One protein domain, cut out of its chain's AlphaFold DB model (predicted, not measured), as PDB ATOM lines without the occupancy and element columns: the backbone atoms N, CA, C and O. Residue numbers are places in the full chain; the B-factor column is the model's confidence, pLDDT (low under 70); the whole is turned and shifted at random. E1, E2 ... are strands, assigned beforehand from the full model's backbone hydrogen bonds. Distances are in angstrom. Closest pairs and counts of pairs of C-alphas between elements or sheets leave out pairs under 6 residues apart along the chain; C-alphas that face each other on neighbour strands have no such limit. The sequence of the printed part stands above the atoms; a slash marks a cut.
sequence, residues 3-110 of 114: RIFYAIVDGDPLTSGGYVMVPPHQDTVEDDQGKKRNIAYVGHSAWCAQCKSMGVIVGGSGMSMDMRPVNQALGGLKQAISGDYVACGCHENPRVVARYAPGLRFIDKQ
ATOM      1  N   ARG A   3       1.438   9.001 -30.015       90.50
ATOM      2  CA  ARG A   3       1.458   7.566 -30.325       90.50
ATOM      3  C   ARG A   3       2.062   7.350 -31.706       90.50
ATOM      4  O   ARG A   3       1.778   8.106 -32.633       90.50
ATOM      5  N   ILE A   4       2.901   6.328 -31.826       93.06
ATOM      6  CA  ILE A   4       3.511   5.924 -33.092       93.06
ATOM      7  C   ILE A   4       2.938   4.567 -33.471       93.06
ATOM      8  O   ILE A   4       2.944   3.638 -32.667       93.06
ATOM      9  N   PHE A   5       2.470   4.469 -34.705       95.31
ATOM     10  CA  PHE A   5       2.008   3.236 -35.319       95.31
ATOM     11  C   PHE A   5       2.870   2.938 -36.537       95.31
ATOM     12  O   PHE A   5       3.460   3.845 -37.117       95.31
ATOM     13  N   TYR A   6       2.929   1.677 -36.936       96.69
ATOM     14  CA  TYR A   6       3.713   1.229 -38.085       96.69
ATOM     15  C   TYR A   6       2.791   0.584 -39.107       96.69
ATOM     16  O   TYR A   6       1.793  -0.029 -38.722       96.69
ATOM     17  N   ALA A   7       3.103   0.743 -40.390       97.25
ATOM     18  CA  ALA A   7       2.371   0.079 -41.456       97.25
ATOM     19  C   ALA A   7       2.494  -1.438 -41.339       97.25
ATOM     20  O   ALA A   7       3.521  -1.961 -40.904       97.25
ATOM     21  N   ILE A   8       1.436  -2.120 -41.758       98.44
ATOM     22  CA  ILE A   8       1.422  -3.571 -41.897       98.44
ATOM     23  C   ILE A   8       1.655  -3.926 -43.352       98.44
ATOM     24  O   ILE A   8       1.154  -3.247 -44.248       98.44
ATOM     25  N   VAL A   9       2.415  -4.986 -43.585       98.38
ATOM     26  CA  VAL A   9       2.738  -5.492 -44.920       98.38
ATOM     27  C   VAL A   9       2.517  -6.995 -45.017       98.38
ATOM     28  O   VAL A   9       2.303  -7.686 -44.020       98.38
ATOM     29  N   ASP A  10       2.578  -7.511 -46.240       98.44
ATOM     30  CA  ASP A  10       2.506  -8.943 -46.504       98.44
ATOM     31  C   ASP A  10       3.493  -9.758 -45.651       98.44
ATOM     32  O   ASP A  10       4.694  -9.463 -45.546       98.44
ATOM     33  N   GLY A  11       2.964 -10.812 -45.032       98.06
ATOM     34  CA  GLY A  11       3.703 -11.711 -44.161       98.06
ATOM     35  C   GLY A  11       3.890 -11.232 -42.722       98.06
ATOM     36  O   GLY A  11       4.410 -12.015 -41.925       98.06
ATOM     37  N   ASP A  12       3.496 -10.004 -42.354       98.50
ATOM     38  CA  ASP A  12       3.597  -9.543 -40.963       98.50
ATOM     39  C   ASP A  12       2.840 -10.483 -40.005       98.50
ATOM     40  O   ASP A  12       1.753 -10.968 -40.339       98.50
ATOM     41  N   PRO A  13       3.402 -10.786 -38.823       98.56
ATOM     42  CA  PRO A  13       2.825 -11.765 -37.912       98.56
ATOM     43  C   PRO A  13       1.572 -11.259 -37.186       98.56
ATOM     44  O   PRO A  13       1.335 -10.060 -37.040       98.56
ATOM     45  N   LEU A  14       0.804 -12.210 -36.651       98.69
ATOM     46  CA  LEU A  14      -0.262 -11.946 -35.681       98.69
ATOM     47  C   LEU A  14       0.199 -12.274 -34.256       98.69
ATOM     48  O   LEU A  14       1.049 -13.146 -34.063       98.69
ATOM     49  N   THR A  15      -0.417 -11.661 -33.242       98.56
ATOM     50  CA  THR A  15      -0.163 -11.985 -31.821       98.56
ATOM     51  C   THR A  15      -0.486 -13.440 -31.464       98.56
ATOM     52  O   THR A  15       0.136 -14.003 -30.572       98.56
ATOM     53  N   SER A  16      -1.419 -14.070 -32.181       97.19
ATOM     54  CA  SER A  16      -1.773 -15.496 -32.071       97.19
ATOM     55  C   SER A  16      -0.845 -16.434 -32.854       97.19
ATOM     56  O   SER A  16      -1.120 -17.630 -32.975       97.19
ATOM     57  N   GLY A  17       0.194 -15.893 -33.496       97.25
ATOM     58  CA  GLY A  17       0.891 -16.554 -34.594       97.25
ATOM     59  C   GLY A  17       0.065 -16.587 -35.887       97.25
ATOM     60  O   GLY A  17      -1.144 -16.334 -35.901       97.25
ATOM     61  N   GLY A  18       0.735 -16.928 -36.988       98.12
ATOM     62  CA  GLY A  18       0.198 -16.788 -38.342       98.12
ATOM     63  C   GLY A  18       0.753 -15.544 -39.032       98.12
ATOM     64  O   GLY A  18       1.788 -15.030 -38.605       98.12
ATOM     65  N   TYR A  19       0.107 -15.098 -40.108       98.75
ATOM     66  CA  TYR A  19       0.629 -14.010 -40.936       98.75
ATOM     67  C   TYR A  19      -0.453 -13.321 -41.774       98.75
ATOM     68  O   TYR A  19      -1.466 -13.920 -42.142       98.75
ATOM     69  N   VAL A  20      -0.217 -12.050 -42.081       98.75
ATOM     70  CA  VAL A  20      -1.012 -11.249 -43.017       98.75
ATOM     71  C   VAL A  20      -0.768 -11.723 -44.450       98.75
ATOM     72  O   VAL A  20       0.360 -12.058 -44.804       98.75
ATOM     73  N   MET A  21      -1.822 -11.748 -45.266       98.38
ATOM     74  CA  MET A  21      -1.771 -12.110 -46.684       98.38
ATOM     75  C   MET A  21      -2.322 -10.971 -47.528       98.38
ATOM     76  O   MET A  21      -3.520 -10.672 -47.494       98.38
ATOM     77  N   VAL A  22      -1.446 -10.360 -48.312       97.06
ATOM     78  CA  VAL A  22      -1.792  -9.243 -49.183       97.06
ATOM     79  C   VAL A  22      -1.675  -9.674 -50.645       97.06
ATOM     80  O   VAL A  22      -0.607 -10.115 -51.068       97.06
ATOM     81  N   PRO A  23      -2.744  -9.540 -51.450       92.12
ATOM     82  CA  PRO A  23      -2.652  -9.736 -52.891       92.12
ATOM     83  C   PRO A  23      -1.648  -8.758 -53.529       92.12
ATOM     84  O   PRO A  23      -1.571  -7.608 -53.094       92.12
ATOM     85  N   PRO A  24      -0.921  -9.149 -54.589       93.06
ATOM     86  CA  PRO A  24      -0.017  -8.239 -55.280       93.06
ATOM     87  C   PRO A  24      -0.726  -6.981 -55.804       93.06
ATOM     88  O   PRO A  24      -1.742  -7.062 -56.494       93.06
ATOM     89  N   HIS A  25      -0.151  -5.815 -55.522       92.81
ATOM     90  CA  HIS A  25      -0.559  -4.511 -56.048       92.81
ATOM     91  C   HIS A  25       0.631  -3.543 -56.158       92.81
ATOM     92  O   HIS A  25       1.762  -3.877 -55.808       92.81
ATOM     93  N   GLN A  26       0.383  -2.333 -56.661       90.44
ATOM     94  CA  GLN A  26       1.436  -1.353 -56.956       90.44
ATOM     95  C   GLN A  26       2.046  -0.718 -55.697       90.44
ATOM     96  O   GLN A  26       3.220  -0.357 -55.698       90.44
ATOM     97  N   ASP A  27       1.263  -0.607 -54.622       94.12
ATOM     98  CA  ASP A  27       1.733  -0.007 -53.373       94.12
ATOM     99  C   ASP A  27       2.599  -0.979 -52.553       94.12
ATOM    100  O   ASP A  27       2.117  -1.985 -52.022       94.12
ATOM    101  N   THR A  28       3.902  -0.713 -52.505       95.56
ATOM    102  CA  THR A  28       4.904  -1.591 -51.891       95.56
ATOM    103  C   THR A  28       5.932  -0.790 -51.106       95.56
ATOM    104  O   THR A  28       6.175   0.381 -51.386       95.56
ATOM    105  N   VAL A  29       6.564  -1.446 -50.139       95.44
ATOM    106  CA  VAL A  29       7.706  -0.923 -49.386       95.44
ATOM    107  C   VAL A  29       8.803  -1.982 -49.346       95.44
ATOM    108  O   VAL A  29       8.516  -3.180 -49.384       95.44
ATOM    109  N   GLU A  30      10.058  -1.551 -49.315       95.00
ATOM    110  CA  GLU A  30      11.193  -2.448 -49.100       95.00
ATOM    111  C   GLU A  30      11.378  -2.690 -47.601       95.00
ATOM    112  O   GLU A  30      11.338  -1.750 -46.801       95.00
ATOM    113  N   ASP A  31      11.540  -3.956 -47.221       92.06
ATOM    114  CA  ASP A  31      11.939  -4.311 -45.864       92.06
ATOM    115  C   ASP A  31      13.428  -4.022 -45.618       92.06
ATOM    116  O   ASP A  31      14.161  -3.556 -46.493       92.06
ATOM    117  N   ASP A  32      13.891  -4.287 -44.398       88.38
ATOM    118  CA  ASP A  32      15.283  -4.088 -43.984       88.38
ATOM    119  C   ASP A  32      16.296  -4.951 -44.760       88.38
ATOM    120  O   ASP A  32      17.497  -4.683 -44.717       88.38
ATOM    121  N   GLN A  33      15.820  -5.953 -45.502       90.06
ATOM    122  CA  GLN A  33      16.613  -6.821 -46.370       90.06
ATOM    123  C   GLN A  33      16.494  -6.433 -47.853       90.06
ATOM    124  O   GLN A  33      17.011  -7.141 -48.717       90.06
ATOM    125  N   GLY A  34      15.814  -5.324 -48.171       90.94
ATOM    126  CA  GLY A  34      15.578  -4.868 -49.542       90.94
ATOM    127  C   GLY A  34      14.516  -5.679 -50.293       90.94
ATOM    128  O   GLY A  34      14.346  -5.517 -51.503       90.94
ATOM    129  N   LYS A  35      13.779  -6.568 -49.615       94.00
ATOM    130  CA  LYS A  35      12.684  -7.312 -50.239       94.00
ATOM    131  C   LYS A  35      11.447  -6.421 -50.302       94.00
ATOM    132  O   LYS A  35      10.956  -5.932 -49.287       94.00
ATOM    133  N   LYS A  36      10.882  -6.274 -51.502       95.56
ATOM    134  CA  LYS A  36       9.604  -5.579 -51.704       95.56
ATOM    135  C   LYS A  36       8.450  -6.361 -51.090       95.56
ATOM    136  O   LYS A  36       8.314  -7.564 -51.323       95.56
ATOM    137  N   ARG A  37       7.596  -5.662 -50.346       97.00
ATOM    138  CA  ARG A  37       6.379  -6.200 -49.734       97.00
ATOM    139  C   ARG A  37       5.192  -5.302 -50.008       97.00
ATOM    140  O   ARG A  37       5.310  -4.080 -49.976       97.00
ATOM    141  N   ASN A  38       4.045  -5.918 -50.257       97.56
ATOM    142  CA  ASN A  38       2.794  -5.204 -50.455       97.56
ATOM    143  C   ASN A  38       2.264  -4.662 -49.130       97.56
ATOM    144  O   ASN A  38       2.219  -5.379 -48.131       97.56
ATOM    145  N   ILE A  39       1.873  -3.390 -49.134       97.81
ATOM    146  CA  ILE A  39       1.250  -2.739 -47.982       97.81
ATOM    147  C   ILE A  39      -0.137  -3.334 -47.736       97.81
ATOM    148  O   ILE A  39      -0.940  -3.471 -48.650       97.81
ATOM    149  N   ALA A  40      -0.437  -3.673 -46.488       98.25
ATOM    150  CA  ALA A  40      -1.734  -4.194 -46.100       98.25
ATOM    151  C   ALA A  40      -2.750  -3.073 -45.859       98.25
ATOM    152  O   ALA A  40      -2.439  -1.986 -45.363       98.25
ATOM    153  N   TYR A  41      -4.005  -3.396 -46.143       98.19
ATOM    154  CA  TYR A  41      -5.146  -2.518 -45.962       98.19
ATOM    155  C   TYR A  41      -6.203  -3.201 -45.098       98.19
ATOM    156  O   TYR A  41      -6.294  -4.429 -45.054       98.19
ATOM    157  N   VAL A  42      -7.009  -2.409 -44.394       98.19
ATOM    158  CA  VAL A  42      -8.205  -2.918 -43.714       98.19
ATOM    159  C   VAL A  42      -9.103  -3.584 -44.759       98.19
ATOM    160  O   VAL A  42      -9.326  -3.025 -45.830       98.19
ATOM    161  N   GLY A  43      -9.576  -4.794 -44.462       97.75
ATOM    162  CA  GLY A  43     -10.256  -5.671 -45.417       97.75
ATOM    163  C   GLY A  43      -9.366  -6.760 -46.028       97.75
ATOM    164  O   GLY A  43      -9.896  -7.734 -46.556       97.75
ATOM    165  N   HIS A  44      -8.036  -6.661 -45.928       98.31
ATOM    166  CA  HIS A  44      -7.146  -7.746 -46.353       98.31
ATOM    167  C   HIS A  44      -7.174  -8.931 -45.383       98.31
ATOM    168  O   HIS A  44      -7.497  -8.803 -44.197       98.31
ATOM    169  N   SER A  45      -6.821 -10.098 -45.915       98.44
ATOM    170  CA  SER A  45      -6.882 -11.370 -45.207       98.44
ATOM    171  C   SER A  45      -5.646 -11.621 -44.342       98.44
ATOM    172  O   SER A  45      -4.545 -11.153 -44.625       98.44
ATOM    173  N   ALA A  46      -5.808 -12.441 -43.311       98.69
ATOM    174  CA  ALA A  46      -4.713 -12.992 -42.526       98.69
ATOM    175  C   ALA A  46      -5.019 -14.442 -42.129       98.69
ATOM    176  O   ALA A  46      -6.176 -14.827 -41.962       98.69
ATOM    177  N   TRP A  47      -3.976 -15.256 -41.996       98.75
ATOM    178  CA  TRP A  47      -4.077 -16.623 -41.508       98.75
ATOM    179  C   TRP A  47      -3.801 -16.622 -40.012       98.75
ATOM    180  O   TRP A  47      -2.730 -16.190 -39.587       98.75
ATOM    181  N   CYS A  48      -4.740 -17.125 -39.211       98.69
ATOM    182  CA  CYS A  48      -4.563 -17.256 -37.771       98.69
ATOM    183  C   CYS A  48      -4.074 -18.662 -37.416       98.69
ATOM    184  O   CYS A  48      -4.778 -19.657 -37.603       98.69
ATOM    185  N   ALA A  49      -2.870 -18.757 -36.846       98.25
ATOM    186  CA  ALA A  49      -2.308 -20.049 -36.466       98.25
ATOM    187  C   ALA A  49      -2.980 -20.671 -35.230       98.25
ATOM    188  O   ALA A  49      -2.837 -21.878 -35.037       98.25
ATOM    189  N   GLN A  50      -3.693 -19.891 -34.414       98.31
ATOM    190  CA  GLN A  50      -4.344 -20.375 -33.196       98.31
ATOM    191  C   GLN A  50      -5.665 -21.090 -33.493       98.31
ATOM    192  O   GLN A  50      -5.823 -22.242 -33.101       98.31
ATOM    193  N   CYS A  51      -6.587 -20.458 -34.229       98.25
ATOM    194  CA  CYS A  51      -7.864 -21.083 -34.608       98.25
ATOM    195  C   CYS A  51      -7.826 -21.814 -35.957       98.25
ATOM    196  O   CYS A  51      -8.838 -22.377 -36.361       98.25
ATOM    197  N   LYS A  52      -6.681 -21.803 -36.660       98.38
ATOM    198  CA  LYS A  52      -6.495 -22.440 -37.978       98.38
ATOM    199  C   LYS A  52      -7.549 -22.000 -38.997       98.38
ATOM    200  O   LYS A  52      -8.061 -22.810 -39.765       98.38
ATOM    201  N   SER A  53      -7.878 -20.713 -38.992       98.31
ATOM    202  CA  SER A  53      -8.831 -20.134 -39.931       98.31
ATOM    203  C   SER A  53      -8.266 -18.881 -40.581       98.31
ATOM    204  O   SER A  53      -7.379 -18.206 -40.048       98.31
ATOM    205  N   MET A  54      -8.841 -18.552 -41.730       98.50
ATOM    206  CA  MET A  54      -8.704 -17.231 -42.323       98.50
ATOM    207  C   MET A  54      -9.461 -16.211 -41.467       98.50
ATOM    208  O   MET A  54     -10.474 -16.540 -40.840       98.50
ATOM    209  N   GLY A  55      -8.963 -14.984 -41.450       98.38
ATOM    210  CA  GLY A  55      -9.635 -13.823 -40.892       98.38
ATOM    211  C   GLY A  55      -9.348 -12.576 -41.714       98.38
ATOM    212  O   GLY A  55      -8.572 -12.622 -42.669       98.38
ATOM    213  N   VAL A  56      -9.973 -11.464 -41.336       98.62
ATOM    214  CA  VAL A  56      -9.865 -10.179 -42.043       98.62
ATOM    215  C   VAL A  56      -9.386  -9.091 -41.093       98.62
ATOM    216  O   VAL A  56      -9.815  -9.048 -39.943       98.62
ATOM    217  N   ILE A  57      -8.506  -8.202 -41.554       98.75
ATOM    218  CA  ILE A  57      -8.066  -7.036 -40.778       98.75
ATOM    219  C   ILE A  57      -9.215  -6.026 -40.694       98.75
ATOM    220  O   ILE A  57      -9.716  -5.584 -41.726       98.75
ATOM    221  N   VAL A  58      -9.607  -5.623 -39.481       98.31
ATOM    222  CA  VAL A  58     -10.801  -4.781 -39.239       98.31
ATOM    223  C   VAL A  58     -10.514  -3.428 -38.575       98.31
ATOM    224  O   VAL A  58     -11.441  -2.672 -38.299       98.31
ATOM    225  N   GLY A  59      -9.248  -3.080 -38.329       97.38
ATOM    226  CA  GLY A  59      -8.891  -1.833 -37.639       97.38
ATOM    227  C   GLY A  59      -8.824  -1.992 -36.114       97.38
ATOM    228  O   GLY A  59      -8.611  -3.085 -35.600       97.38
ATOM    229  N   GLY A  60      -9.010  -0.907 -35.358       96.31
ATOM    230  CA  GLY A  60      -9.079  -0.970 -33.887       96.31
ATOM    231  C   GLY A  60      -7.728  -0.952 -33.153       96.31
ATOM    232  O   GLY A  60      -7.654  -1.318 -31.978       96.31
ATOM    233  N   SER A  61      -6.664  -0.478 -33.806       94.88
ATOM    234  CA  SER A  61      -5.379  -0.156 -33.158       94.88
ATOM    235  C   SER A  61      -5.443   1.033 -32.183       94.88
ATOM    236  O   SER A  61      -4.512   1.249 -31.412       94.88
ATOM    237  N   GLY A  62      -6.524   1.820 -32.216       92.44
ATOM    238  CA  GLY A  62      -6.691   3.047 -31.430       92.44
ATOM    239  C   GLY A  62      -6.338   4.337 -32.181       92.44
ATOM    240  O   GLY A  62      -6.660   5.412 -31.688       92.44
ATOM    241  N   MET A  63      -5.735   4.254 -33.372       92.44
ATOM    242  CA  MET A  63      -5.679   5.380 -34.313       92.44
ATOM    243  C   MET A  63      -7.007   5.494 -35.065       92.44
ATOM    244  O   MET A  63      -7.484   4.489 -35.609       92.44
ATOM    245  N   SER A  64      -7.558   6.712 -35.155       91.69
ATOM    246  CA  SER A  64      -8.757   6.983 -35.960       91.69
ATOM    247  C   SER A  64      -8.566   6.520 -37.402       91.69
ATOM    248  O   SER A  64      -7.528   6.762 -38.017       91.69
ATOM    249  N   MET A  65      -9.599   5.888 -37.955       92.88
ATOM    250  CA  MET A  65      -9.615   5.452 -39.347       92.88
ATOM    251  C   MET A  65      -9.481   6.628 -40.324       92.88
ATOM    252  O   MET A  65      -9.019   6.426 -41.439       92.88
ATOM    253  N   ASP A  66      -9.882   7.841 -39.948       91.62
ATOM    254  CA  ASP A  66      -9.824   9.015 -40.837       91.62
ATOM    255  C   ASP A  66      -8.431   9.640 -40.925       91.62
ATOM    256  O   ASP A  66      -8.153  10.403 -41.844       91.62
ATOM    257  N   MET A  67      -7.528   9.276 -40.012       90.94
ATOM    258  CA  MET A  67      -6.130   9.718 -40.050       90.94
ATOM    259  C   MET A  67      -5.230   8.792 -40.873       90.94
ATOM    260  O   MET A  67      -4.036   9.052 -41.014       90.94
ATOM    261  N   ARG A  68      -5.773   7.686 -41.389       94.19
ATOM    262  CA  ARG A  68      -4.998   6.680 -42.116       94.19
ATOM    263  C   ARG A  68      -4.968   7.003 -43.606       94.19
ATOM    264  O   ARG A  68      -6.002   7.410 -44.141       94.19
ATOM    265  N   PRO A  69      -3.842   6.767 -44.304       94.56
ATOM    266  CA  PRO A  69      -3.809   6.889 -45.752       94.56
ATOM    267  C   PRO A  69      -4.866   6.015 -46.422       94.56
ATOM    268  O   PRO A  69      -5.144   4.889 -45.992       94.56
ATOM    269  N   VAL A  70      -5.443   6.560 -47.487       94.94
ATOM    270  CA  VAL A  70      -6.473   5.918 -48.299       94.94
ATOM    271  C   VAL A  70      -5.874   5.581 -49.652       94.94
ATOM    272  O   VAL A  70      -5.325   6.455 -50.323       94.94
ATOM    273  N   ASN A  71      -6.029   4.335 -50.086       93.12
ATOM    274  CA  ASN A  71      -5.653   3.927 -51.429       93.12
ATOM    275  C   ASN A  71      -6.875   3.905 -52.344       93.12
ATOM    276  O   ASN A  71      -7.688   2.980 -52.319       93.12
ATOM    277  N   GLN A  72      -6.988   4.938 -53.176       93.62
ATOM    278  CA  GLN A  72      -8.095   5.086 -54.124       93.62
ATOM    279  C   GLN A  72      -8.074   4.022 -55.228       93.62
ATOM    280  O   GLN A  72      -9.133   3.577 -55.663       93.62
ATOM    281  N   ALA A  73      -6.892   3.553 -55.640       91.06
ATOM    282  CA  ALA A  73      -6.769   2.509 -56.658       91.06
ATOM    283  C   ALA A  73      -7.290   1.145 -56.173       91.06
ATOM    284  O   ALA A  73      -7.670   0.310 -56.987       91.06
ATOM    285  N   LEU A  74      -7.354   0.937 -54.853       89.94
ATOM    286  CA  LEU A  74      -7.946  -0.244 -54.225       89.94
ATOM    287  C   LEU A  74      -9.390  -0.003 -53.754       89.94
ATOM    288  O   LEU A  74      -9.862  -0.689 -52.858       89.94
ATOM    289  N   GLY A  75     -10.107   0.969 -54.326       91.50
ATOM    290  CA  GLY A  75     -11.502   1.241 -53.953       91.50
ATOM    291  C   GLY A  75     -11.653   2.010 -52.640       91.50
ATOM    292  O   GLY A  75     -12.673   1.896 -51.968       91.50
ATOM    293  N   GLY A  76     -10.637   2.788 -52.258       94.31
ATOM    294  CA  GLY A  76     -10.684   3.645 -51.074       94.31
ATOM    295  C   GLY A  76     -10.381   2.914 -49.765       94.31
ATOM    296  O   GLY A  76     -10.784   3.381 -48.698       94.31
ATOM    297  N   LEU A  77      -9.672   1.781 -49.817       95.75
ATOM    298  CA  LEU A  77      -9.279   1.071 -48.604       95.75
ATOM    299  C   LEU A  77      -8.317   1.907 -47.756       95.75
ATOM    300  O   LEU A  77      -7.430   2.598 -48.263       95.75
ATOM    301  N   LYS A  78      -8.491   1.809 -46.439       97.12
ATOM    302  CA  LYS A  78      -7.667   2.489 -45.434       97.12
ATOM    303  C   LYS A  78      -6.514   1.593 -45.010       97.12
ATOM    304  O   LYS A  78      -6.712   0.400 -44.785       97.12
ATOM    305  N   GLN A  79      -5.319   2.161 -44.899       97.06
ATOM    306  CA  GLN A  79      -4.115   1.400 -44.578       97.06
ATOM    307  C   GLN A  79      -4.239   0.687 -43.220       97.06
ATOM    308  O   GLN A  79      -4.734   1.255 -42.238       97.06
ATOM    309  N   ALA A  80      -3.808  -0.573 -43.169       98.19
ATOM    310  CA  ALA A  80      -3.718  -1.330 -41.927       98.19
ATOM    311  C   ALA A  80      -2.448  -0.931 -41.167       98.19
ATOM    312  O   ALA A  80      -1.389  -0.709 -41.762       98.19
ATOM    313  N   ILE A  81      -2.550  -0.852 -39.843       98.00
ATOM    314  CA  ILE A  81      -1.439  -0.459 -38.976       98.00
ATOM    315  C   ILE A  81      -1.297  -1.419 -37.796       98.00
ATOM    316  O   ILE A  81      -2.241  -2.107 -37.405       98.00
ATOM    317  N   SER A  82      -0.103  -1.448 -37.208       97.94
ATOM    318  CA  SER A  82       0.204  -2.292 -36.057       97.94
ATOM    319  C   SER A  82      -0.805  -2.101 -34.935       97.94
ATOM    320  O   SER A  82      -1.142  -0.977 -34.557       97.94
ATOM    321  N   GLY A  83      -1.266  -3.224 -34.393       97.81
ATOM    322  CA  GLY A  83      -2.310  -3.266 -33.384       97.81
ATOM    323  C   GLY A  83      -3.725  -3.386 -33.943       97.81
ATOM    324  O   GLY A  83      -4.629  -3.588 -33.142       97.81
ATOM    325  N   ASP A  84      -3.963  -3.303 -35.254       98.62
ATOM    326  CA  ASP A  84      -5.293  -3.615 -35.790       98.62
ATOM    327  C   ASP A  84      -5.691  -5.062 -35.484       98.62
ATOM    328  O   ASP A  84      -4.863  -5.973 -35.473       98.62
ATOM    329  N   TYR A  85      -6.971  -5.279 -35.228       98.75
ATOM    330  CA  TYR A  85      -7.534  -6.597 -35.001       98.75
ATOM    331  C   TYR A  85      -7.716  -7.365 -36.305       98.75
ATOM    332  O   TYR A  85      -8.016  -6.790 -37.355       98.75
ATOM    333  N   VAL A  86      -7.616  -8.686 -36.195       98.75
ATOM    334  CA  VAL A  86      -8.036  -9.640 -37.218       98.75
ATOM    335  C   VAL A  86      -9.292 -10.347 -36.730       98.75
ATOM    336  O   VAL A  86      -9.252 -11.055 -35.728       98.75
ATOM    337  N   ALA A  87     -10.396 -10.180 -37.448       98.56
ATOM    338  CA  ALA A  87     -11.620 -10.931 -37.218       98.56
ATOM    339  C   ALA A  87     -11.460 -12.347 -37.791       98.56
ATOM    340  O   ALA A  87     -11.579 -12.548 -39.001       98.56
ATOM    341  N   CYS A  88     -11.143 -13.315 -36.932       98.44
ATOM    342  CA  CYS A  88     -11.045 -14.742 -37.258       98.44
ATOM    343  C   CYS A  88     -11.934 -15.568 -36.311       98.44
ATOM    344  O   CYS A  88     -12.748 -15.015 -35.580       98.44
ATOM    345  N   GLY A  89     -11.791 -16.899 -36.297       97.88
ATOM    346  CA  GLY A  89     -12.577 -17.779 -35.418       97.88
ATOM    347  C   GLY A  89     -12.152 -17.801 -33.940       97.88
ATOM    348  O   GLY A  89     -12.623 -18.654 -33.193       97.88
ATOM    349  N   CYS A  90     -11.231 -16.936 -33.509       98.19
ATOM    350  CA  CYS A  90     -10.811 -16.871 -32.108       98.19
ATOM    351  C   CYS A  90     -11.879 -16.173 -31.255       98.19
ATOM    352  O   CYS A  90     -12.491 -15.209 -31.698       98.19
ATOM    353  N   HIS A  91     -12.057 -16.619 -30.005       97.12
ATOM    354  CA  HIS A  91     -12.906 -15.904 -29.042       97.12
ATOM    355  C   HIS A  91     -12.374 -14.487 -28.782       97.12
ATOM    356  O   HIS A  91     -13.125 -13.517 -28.808       97.12
ATOM    357  N   GLU A  92     -11.056 -14.375 -28.598       97.12
ATOM    358  CA  GLU A  92     -10.345 -13.100 -28.565       97.12
ATOM    359  C   GLU A  92      -9.611 -12.894 -29.888       97.12
ATOM    360  O   GLU A  92      -8.701 -13.650 -30.236       97.12
ATOM    361  N   ASN A  93     -10.017 -11.873 -30.641       98.06
ATOM    362  CA  ASN A  93      -9.408 -11.570 -31.931       98.06
ATOM    363  C   ASN A  93      -7.931 -11.172 -31.762       98.06
ATOM    364  O   ASN A  93      -7.629 -10.263 -30.977       98.06
ATOM    365  N   PRO A  94      -7.001 -11.791 -32.511       98.56
ATOM    366  CA  PRO A  94      -5.601 -11.407 -32.465       98.56
ATOM    367  C   PRO A  94      -5.369 -10.059 -33.142       98.56
ATOM    368  O   PRO A  94      -6.226  -9.535 -33.859       98.56
ATOM    369  N   ARG A  95      -4.176  -9.504 -32.932       98.75
ATOM    370  CA  ARG A  95      -3.742  -8.255 -33.562       98.75
ATOM    371  C   ARG A  95      -2.617  -8.498 -34.560       98.75
ATOM    372  O   ARG A  95      -1.786  -9.380 -34.344       98.75
ATOM    373  N   VAL A  96      -2.569  -7.691 -35.613       98.69
ATOM    374  CA  VAL A  96      -1.422  -7.614 -36.529       98.69
ATOM    375  C   VAL A  96      -0.253  -6.898 -35.851       98.69
ATOM    376  O   VAL A  96      -0.440  -5.912 -35.130       98.69
ATOM    377  N   VAL A  97       0.960  -7.388 -36.085       98.31
ATOM    378  CA  VAL A  97       2.196  -6.860 -35.502       98.31
ATOM    379  C   VAL A  97       3.138  -6.483 -36.634       98.31
ATOM    380  O   VAL A  97       3.568  -7.350 -37.391       98.31
ATOM    381  N   ALA A  98       3.478  -5.199 -36.743       97.69
ATOM    382  CA  ALA A  98       4.418  -4.744 -37.762       97.69
ATOM    383  C   ALA A  98       5.813  -5.313 -37.496       97.69
ATOM    384  O   ALA A  98       6.363  -5.144 -36.404       97.69
ATOM    385  N   ARG A  99       6.393  -5.969 -38.502       97.31
ATOM    386  CA  ARG A  99       7.741  -6.538 -38.431       97.31
ATOM    387  C   ARG A  99       8.606  -6.114 -39.602       97.31
ATOM    388  O   ARG A  99       9.768  -5.790 -39.393       97.31
ATOM    389  N   TYR A 100       8.052  -6.121 -40.810       96.69
ATOM    390  CA  TYR A 100       8.852  -5.987 -42.027       96.69
ATOM    391  C   TYR A 100       8.845  -4.583 -42.644       96.69
ATOM    392  O   TYR A 100       9.547  -4.358 -43.618       96.69
ATOM    393  N   ALA A 101       8.108  -3.618 -42.087       92.38
ATOM    394  CA  ALA A 101       8.116  -2.228 -42.561       92.38
ATOM    395  C   ALA A 101       8.377  -1.192 -41.445       92.38
ATOM    396  O   ALA A 101       7.630  -0.218 -41.320       92.38
ATOM    397  N   PRO A 102       9.435  -1.343 -40.622       86.19
ATOM    398  CA  PRO A 102       9.674  -0.464 -39.472       86.19
ATOM    399  C   PRO A 102       9.917   1.010 -39.854       86.19
ATOM    400  O   PRO A 102       9.753   1.900 -39.021       86.19
ATOM    401  N   GLY A 103      10.292   1.292 -41.107       87.75
ATOM    402  CA  GLY A 103      10.496   2.654 -41.608       87.75
ATOM    403  C   GLY A 103       9.205   3.423 -41.912       87.75
ATOM    404  O   GLY A 103       9.219   4.655 -41.913       87.75
ATOM    405  N   LEU A 104       8.084   2.729 -42.138       93.25
ATOM    406  CA  LEU A 104       6.819   3.352 -42.521       93.25
ATOM    407  C   LEU A 104       5.924   3.530 -41.291       93.25
ATOM    408  O   LEU A 104       5.249   2.598 -40.847       93.25
ATOM    409  N   ARG A 105       5.950   4.738 -40.719       93.69
ATOM    410  CA  ARG A 105       5.314   5.067 -39.435       93.69
ATOM    411  C   ARG A 105       4.287   6.192 -39.536       93.69
ATOM    412  O   ARG A 105       4.466   7.147 -40.285       93.69
ATOM    413  N   PHE A 106       3.275   6.120 -38.681       91.88
ATOM    414  CA  PHE A 106       2.209   7.102 -38.513       91.88
ATOM    415  C   PHE A 106       2.277   7.691 -37.111       91.88
ATOM    416  O   PHE A 106       2.420   6.959 -36.131       91.88
ATOM    417  N   ILE A 107       2.174   9.013 -37.010       90.50
ATOM    418  CA  ILE A 107       2.279   9.734 -35.742       90.50
ATOM    419  C   ILE A 107       0.916  10.341 -35.427       90.50
ATOM    420  O   ILE A 107       0.484  11.270 -36.101       90.50
ATOM    421  N   ASP A 108       0.268   9.833 -34.382       86.62
ATOM    422  CA  ASP A 108      -0.943  10.419 -33.814       86.62
ATOM    423  C   ASP A 108      -0.550  11.363 -32.671       86.62
ATOM    424  O   ASP A 108      -0.021  10.944 -31.632       86.62
ATOM    425  N   LYS A 109      -0.759  12.663 -32.886       82.75
ATOM    426  CA  LYS A 109      -0.547  13.703 -31.877       82.75
ATOM    427  C   LYS A 109      -1.891  14.018 -31.229       82.75
ATOM    428  O   LYS A 109      -2.583  14.931 -31.662       82.75
ATOM    429  N   GLN A 110      -2.229  13.294 -30.167       68.31
ATOM    430  CA  GLN A 110      -3.422  13.609 -29.384       68.31
ATOM    431  C   GLN A 110      -3.159  14.859 -28.538       68.31
ATOM    432  O   GLN A 110      -2.304  14.835 -27.636       68.31
TER     433      GLN A 110
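AT A GLANCE: This is residues 3 to 110 of the 114 residues of an uncharacterized protein of Paraburkholderia sp. SOS3 (UniProt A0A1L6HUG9). Little regular structure: a loop-rich body with a curled four-strand sheet, E2 E5 E6 E7, at one end and two separate ribbons, E1 with E8 and E3 with E4, towards the other. The 108 printed residues have eight named strands, E1 to E8 in order, holding 33 residues: all strand, each sheet antiparallel. The whole is compact, radius of gyration of the C-alphas 12.8 A, spanning 33 by 31 by 27 A.

IN THESE COORDINATES: E1 is residues 3 to 6, from C-alpha 3 at (1.458, 7.566, -30.325); E2 18 to 21; E3 28 to 30; E4 36 to 38; E5 45 to 48; E6 53 to 59, 18.4 A long; E7 85 to 87; E8 105 to 109, to C-alpha 109 at (-0.547, 13.703, -31.877).

HOW THE PARTS SIT: Within hydrogen-bond range are N 5 and O 106 (E1, E8), 2.9 A; N 21 and O 45 (E2, E5), 2.9 A; N 29 and O 37 (hairpin E3, E4), 2.9 A. In the meander E5 E6 E7, successive antiparallel neighbours, N 46 and O 55 are 2.8 A apart, N 58 and O 85 2.9 A.

THE WHOLE: The printed part has no cut. Links E1 to E2, E6 to E7 and E7 to E8 are long. Residue 110 is under pLDDT 70.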